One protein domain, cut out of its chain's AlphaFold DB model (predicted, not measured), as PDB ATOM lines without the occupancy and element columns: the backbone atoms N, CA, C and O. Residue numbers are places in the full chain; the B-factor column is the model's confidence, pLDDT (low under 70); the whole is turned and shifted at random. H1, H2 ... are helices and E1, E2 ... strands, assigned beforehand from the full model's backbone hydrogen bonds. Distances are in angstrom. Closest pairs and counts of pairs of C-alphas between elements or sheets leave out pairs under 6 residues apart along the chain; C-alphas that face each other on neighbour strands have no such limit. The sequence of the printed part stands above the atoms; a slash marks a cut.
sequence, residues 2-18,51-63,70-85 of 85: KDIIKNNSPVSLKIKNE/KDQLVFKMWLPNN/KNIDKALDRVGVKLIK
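This is residues 2 to 18, 51 to 63 and 70 to 85 of the 85 residues of an uncharacterized protein of Candidatus Pacearchaeota archaeon RBG_13_36_9 (UniProt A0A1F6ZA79). A long strand, E1, folds back at residue 9 into a wide V; the short strand E3 pairs with its second arm, and the small helix H1 sits across the open mouth, between the beginning of the first arm and E3. A second long strand, E2, runs separately to one side of this V, and residues 52 to 57 stick out free. The printed part has 46 residues with one named helix and three named strands, in the order E1, E2, H1, E3, and its class is mixed, helices and strands. E1 and E3 form an antiparallel sheet of two strands, while E2 pairs with no named strand. The whole is only just loose, close to compact, with a radius of gyration of the C-alphas of 11.4 A and spans of 33 by 23 by 18 A.

Find C-alpha 2 at (183.250, 103.434, 170.870); here E1 begins, and it runs over residues 2 to 15, 21.3 A from first to last C-alpha. On the way it bends by 120 degrees at residue 9, whose C-alpha is at (178.964, 120.678, 183.068). After the first cut, look for E2 at residues 53 to 59, 17.8 A long. After the second cut, H1 takes residues 72 to 78, 10.0 A long. E3 follows at residues 81 to 84 and ends at C-alpha 84, (191.429, 119.216, 185.208).

Begin with the sheet, where E1 and E3 are antiparallel neighbours. The C-alphas of Leu 13 and Leu 83 face each other at 4.7 A, and those of Ile 15 and Val 81 at 4.4 A. Look there for N 14 and O 82, 2.9 A apart, and N 84 and O 12, 3.0 A apart, both within hydrogen-bond range. The closest C-alphas of E1 and H1 are those of Asp 3 and Ile 72, 6.0 A apart. The closest of H1 and E3 are those of Leu 76 and Lys 82, 7.0 A apart. A tight link of 2 residues joins H1 to E3. In H1 every O i to N i+4 pair is within hydrogen-bond range. E2 is apart from E1, H1 and E3.

The two C-alphas farthest apart are those of Ser 9 and Asn 63, at 33.4 A. Residues 19 to 50 are not printed, and C-alphas 18 and 51 stand 28.8 A apart across that cut. Residues 64 to 69 are not printed either, with 13.9 A between C-alphas 63 and 70. Residues 52 to 57, of which 53 to 57 belong to E2, stand free. The mean pLDDT of the printed part is 83.9; look for values under 70 at residues 62 to 63 and at residue 85, the chain's last residue.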
ATOM      1  N   LYS A   2     183.551 102.049 170.493       73.19
ATOM      2  CA  LYS A   2     183.250 103.434 170.870       73.19
ATOM      3  C   LYS A   2     183.162 103.521 172.391       73.19
ATOM      4  O   LYS A   2     182.341 102.819 172.972       73.19
ATOM      5  N   ASP A   3     184.001 104.355 172.992       84.44
ATOM      6  CA  ASP A   3     184.008 104.639 174.433       84.44
ATOM      7  C   ASP A   3     183.806 106.146 174.654       84.44
ATOM      8  O   ASP A   3     184.205 106.954 173.808       84.44
ATOM      9  N   ILE A   4     183.103 106.535 175.718       88.19
ATOM     10  CA  ILE A   4     182.574 107.896 175.877       88.19
ATOM     11  C   ILE A   4     182.661 108.361 177.334       88.19
ATOM     12  O   ILE A   4     182.082 107.745 178.225       88.19
ATOM     13  N   ILE A   5     183.249 109.539 177.547       85.12
ATOM     14  CA  ILE A   5     183.121 110.318 178.788       85.12
ATOM     15  C   ILE A   5     182.085 111.425 178.564       85.12
ATOM     16  O   ILE A   5     182.172 112.166 177.583       85.12
ATOM     17  N   LYS A   6     181.124 111.576 179.483       87.19
ATOM     18  CA  LYS A   6     180.153 112.684 179.509       87.19
ATOM     19  C   LYS A   6     180.113 113.331 180.889       87.19
ATOM     20  O   LYS A   6     180.064 112.635 181.896       87.19
ATOM     21  N   ASN A   7     180.067 114.656 180.906       83.69
ATOM     22  CA  ASN A   7     179.878 115.484 182.087       83.69
ATOM     23  C   ASN A   7     178.647 116.379 181.890       83.69
ATOM     24  O   ASN A   7     178.387 116.861 180.787       83.69
ATOM     25  N   ASN A   8     177.900 116.632 182.967       81.81
ATOM     26  CA  ASN A   8     176.742 117.535 182.925       81.81
ATOM     27  C   ASN A   8     177.162 119.001 182.729       81.81
ATOM     28  O   ASN A   8     176.439 119.776 182.108       81.81
ATOM     29  N   SER A   9     178.357 119.354 183.208       84.69
ATOM     30  CA  SER A   9     178.964 120.678 183.068       84.69
ATOM     31  C   SER A   9     180.235 120.606 182.215       84.69
ATOM     32  O   SER A   9     180.887 119.557 182.191       84.69
ATOM     33  N   PRO A  10     180.617 121.695 181.520       86.81
ATOM     34  CA  PRO A  10     181.911 121.770 180.854       86.81
ATOM     35  C   PRO A  10     183.057 121.576 181.853       86.81
ATOM     36  O   PRO A  10     183.058 122.180 182.922       86.81
ATOM     37  N   VAL A  11     184.029 120.750 181.480       87.25
ATOM     38  CA  VAL A  11     185.307 120.565 182.170       87.25
ATOM     39  C   VAL A  11     186.428 121.125 181.307       87.25
ATOM     40  O   VAL A  11     186.324 121.125 180.075       87.25
ATOM     41  N   SER A  12     187.502 121.586 181.946       88.38
ATOM     42  CA  SER A  12     188.695 122.035 181.236       88.38
ATOM     43  C   SER A  12     189.711 120.904 181.153       88.38
ATOM     44  O   SER A  12     190.058 120.257 182.139       88.38
ATOM     45  N   LEU A  13     190.196 120.634 179.953       87.25
ATOM     46  CA  LEU A  13     191.208 119.627 179.696       87.25
ATOM     47  C   LEU A  13     192.516 120.314 179.399       87.25
ATOM     48  O   LEU A  13     192.573 121.155 178.507       87.25
ATOM     49  N   LYS A  14     193.575 119.902 180.084       88.00
ATOM     50  CA  LYS A  14     194.925 120.328 179.744       88.00
ATOM     51  C   LYS A  14     195.535 119.320 178.793       88.00
ATOM     52  O   LYS A  14     195.724 118.156 179.141       88.00
ATOM     53  N   ILE A  15     195.874 119.789 177.606       85.19
ATOM     54  CA  ILE A  15     196.593 119.030 176.597       85.19
ATOM     55  C   ILE A  15     198.061 119.409 176.696       85.19
ATOM     56  O   ILE A  15     198.432 120.571 176.525       85.19
ATOM     57  N   LYS A  16     198.899 118.419 176.987       79.75
ATOM     58  CA  LYS A  16     200.349 118.557 176.965       79.75
ATOM     59  C   LYS A  16     200.920 117.391 176.168       79.75
ATOM     60  O   LYS A  16     201.061 116.303 176.711       79.75
ATOM     61  N   ASN A  17     201.277 117.626 174.910       74.94
ATOM     62  CA  ASN A  17     202.086 116.676 174.148       74.94
ATOM     63  C   ASN A  17     203.511 117.223 173.962       74.94
ATOM     64  O   ASN A  17     203.782 118.385 174.264       74.94
ATOM     65  N   GLU A  18     204.420 116.376 173.487       76.12
ATOM     66  CA  GLU A  18     205.831 116.723 173.255       76.12
ATOM     67  C   GLU A  18     206.060 117.769 172.147       76.12
ATOM     68  O   GLU A  18     207.120 118.382 172.091       76.12
ATOM     69  N   LYS A  51     178.655 120.682 174.388       90.75
ATOM     70  CA  LYS A  51     177.269 120.331 174.049       90.75
ATOM     71  C   LYS A  51     177.273 119.366 172.849       90.75
ATOM     72  O   LYS A  51     177.851 118.279 172.931       90.75
ATOM     73  N   ASP A  52     176.693 119.782 171.728       92.31
ATOM     74  CA  ASP A  52     176.612 118.990 170.498       92.31
ATOM     75  C   ASP A  52     177.612 119.424 169.419       92.31
ATOM     76  O   ASP A  52     177.648 118.841 168.339       92.31
ATOM     77  N   GLN A  53     178.462 120.412 169.710       95.31
ATOM     78  CA  GLN A  53     179.458 120.913 168.768       95.31
ATOM     79  C   GLN A  53     180.821 120.269 169.015       95.31
ATOM     80  O   GLN A  53     181.318 120.264 170.140       95.31
ATOM     81  N   LEU A  54     181.434 119.740 167.953       94.75
ATOM     82  CA  LEU A  54     182.821 119.282 167.967       94.75
ATOM     83  C   LEU A  54     183.743 120.502 168.054       94.75
ATOM     84  O   LEU A  54     183.753 121.326 167.143       94.75
ATOM     85  N   VAL A  55     184.515 120.608 169.132       94.19
ATOM     86  CA  VAL A  55     185.433 121.737 169.362       94.19
ATOM     87  C   VAL A  55     186.887 121.368 169.105       94.19
ATOM     88  O   VAL A  55     187.692 122.231 168.774       94.19
ATOM     89  N   PHE A  56     187.233 120.088 169.240       91.69
ATOM     90  CA  PHE A  56     188.583 119.612 168.978       91.69
ATOM     91  C   PHE A  56     188.568 118.149 168.559       91.69
ATOM     92  O   PHE A  56     187.782 117.344 169.066       91.69
ATOM     93  N   LYS A  57     189.453 117.799 167.632       91.00
ATOM     94  CA  LYS A  57     189.665 116.434 167.163       91.00
ATOM     95  C   LYS A  57     191.160 116.173 167.135       91.00
ATOM     96  O   LYS A  57     191.919 116.999 166.640       91.00
ATOM     97  N   MET A  58     191.556 115.005 167.617       87.94
ATOM     98  CA  MET A  58     192.940 114.560 167.599       87.94
ATOM     99  C   MET A  58     193.023 113.136 167.070       87.94
ATOM    100  O   MET A  58     192.284 112.256 167.519       87.94
ATOM    101  N   TRP A  59     193.937 112.937 166.126       86.62
ATOM    102  CA  TRP A  59     194.324 111.617 165.656       86.62
ATOM    103  C   TRP A  59     195.389 111.044 166.590       86.62
ATOM    104  O   TRP A  59     196.293 111.763 167.022       86.62
ATOM    105  N   LEU A  60     195.253 109.772 166.940       84.44
ATOM    106  CA  LEU A  60     196.204 109.068 167.788       84.44
ATOM    107  C   LEU A  60     197.188 108.310 166.889       84.44
ATOM    108  O   LEU A  60     196.753 107.701 165.914       84.44
ATOM    109  N   PRO A  61     198.497 108.335 167.193       73.56
ATOM    110  CA  PRO A  61     199.476 107.602 166.406       73.56
ATOM    111  C   PRO A  61     199.201 106.099 166.481       73.56
ATOM    112  O   PRO A  61     199.044 105.551 167.577       73.56
ATOM    113  N   ASN A  62     199.193 105.452 165.318       69.06
ATOM    114  CA  ASN A  62     199.114 104.001 165.199       69.06
ATOM    115  C   ASN A  62     200.370 103.367 165.815       69.06
ATOM    116  O   ASN A  62     201.492 103.843 165.610       69.06
ATOM    117  N   ASN A  63     200.188 102.312 166.601       62.56
ATOM    118  CA  ASN A  63     201.264 101.511 167.170       62.56
ATOM    119  C   ASN A  63     201.385 100.217 166.345       62.56
ATOM    120  O   ASN A  63     200.367  99.619 166.042       62.56
ATOM    121  N   LYS A  70     192.218  99.965 175.646       78.75
ATOM    122  CA  LYS A  70     191.188  99.266 176.435       78.75
ATOM    123  C   LYS A  70     190.030 100.184 176.850       78.75
ATOM    124  O   LYS A  70     188.928  99.692 177.047       78.75
ATOM    125  N   ASN A  71     190.303 101.480 177.003       82.69
ATOM    126  CA  ASN A  71     189.336 102.525 177.303       82.69
ATOM    127  C   ASN A  71     189.872 103.903 176.873       82.69
ATOM    128  O   ASN A  71     191.046 104.062 176.516       82.69
ATOM    129  N   ILE A  72     188.994 104.896 176.936       88.25
ATOM    130  CA  ILE A  72     189.273 106.307 176.648       88.25
ATOM    131  C   ILE A  72     190.358 106.926 177.547       88.25
ATOM    132  O   ILE A  72     191.145 107.731 177.054       88.25
ATOM    133  N   ASP A  73     190.476 106.522 178.816       87.75
ATOM    134  CA  ASP A  73     191.502 107.050 179.730       87.75
ATOM    135  C   ASP A  73     192.918 106.731 179.234       87.75
ATOM    136  O   ASP A  73     193.769 107.614 179.144       87.75
ATOM    137  N   LYS A  74     193.157 105.487 178.796       85.94
ATOM    138  CA  LYS A  74     194.447 105.097 178.205       85.94
ATOM    139  C   LYS A  74     194.753 105.846 176.914       85.94
ATOM    140  O   LYS A  74     195.914 106.147 176.641       85.94
ATOM    141  N   ALA A  75     193.722 106.123 176.114       87.38
ATOM    142  CA  ALA A  75     193.873 106.908 174.899       87.38
ATOM    143  C   ALA A  75     194.286 108.352 175.223       87.38
ATOM    144  O   ALA A  75     195.182 108.877 174.571       87.38
ATOM    145  N   LEU A  76     193.692 108.971 176.252       88.19
ATOM    146  CA  LEU A  76     194.047 110.315 176.726       88.19
ATOM    147  C   LEU A  76     195.477 110.372 177.281       88.19
ATOM    148  O   LEU A  76     196.242 111.266 176.905       88.19
ATOM    149  N   ASP A  77     195.866 109.395 178.103       86.75
ATOM    150  CA  ASP A  77     197.212 109.307 178.679       86.75
ATOM    151  C   ASP A  77     198.296 109.201 177.597       86.75
ATOM    152  O   ASP A  77     199.334 109.863 177.690       86.75
ATOM    153  N   ARG A  78     198.048 108.427 176.528       84.25
ATOM    154  CA  ARG A  78     199.006 108.228 175.426       84.25
ATOM    155  C   ARG A  78     199.418 109.532 174.741       84.25
ATOM    156  O   ARG A  78     200.553 109.622 174.267       84.25
ATOM    157  N   VAL A  79     198.513 110.507 174.684       80.88
ATOM    158  CA  VAL A  79     198.731 111.832 174.072       80.88
ATOM    159  C   VAL A  79     198.898 112.954 175.095       80.88
ATOM    160  O   VAL A  79     198.871 114.131 174.737       80.88
ATOM    161  N   GLY A  80     199.086 112.603 176.369       84.12
ATOM    162  CA  GLY A  80     199.356 113.566 177.432       84.12
ATOM    163  C   GLY A  80     198.202 114.538 177.697       84.12
ATOM    164  O   GLY A  80     198.424 115.684 178.100       84.12
ATOM    165  N   VAL A  81     196.959 114.098 177.486       85.69
ATOM    166  CA  VAL A  81     195.766 114.857 177.877       85.69
ATOM    167  C   VAL A  81     195.392 114.503 179.306       85.69
ATOM    168  O   VAL A  81     195.227 113.336 179.641       85.69
ATOM    169  N   LYS A  82     195.206 115.520 180.149       84.62
ATOM    170  CA  LYS A  82     194.761 115.355 181.534       84.62
ATOM    171  C   LYS A  82     193.486 116.145 181.784       84.62
ATOM    172  O   LYS A  82     193.407 117.333 181.465       84.62
ATOM    173  N   LEU A  83     192.505 115.484 182.396       78.31
ATOM    174  CA  LEU A  83     191.314 116.149 182.913       78.31
ATOM    175  C   LEU A  83     191.712 117.042 184.093       78.31
ATOM    176  O   LEU A  83     192.339 116.560 185.037       78.31
ATOM    177  N   ILE A  84     191.337 118.319 184.055       76.44
ATOM    178  CA  ILE A  84     191.429 119.216 185.208       76.44
ATOM    179  C   ILE A  84     189.995 119.501 185.647       76.44
ATOM    180  O   ILE A  84     189.195 120.035 184.879       76.44
ATOM    181  N   LYS A  85     189.655 119.039 186.850       62.22
ATOM    182  CA  LYS A  85     188.338 119.250 187.455       62.22
ATOM    183  C   LYS A  85     188.333 120.525 188.278       62.22
ATOM    184  O   LYS A  85     189.365 120.777 188.938       62.22
TER     185      LYS A  85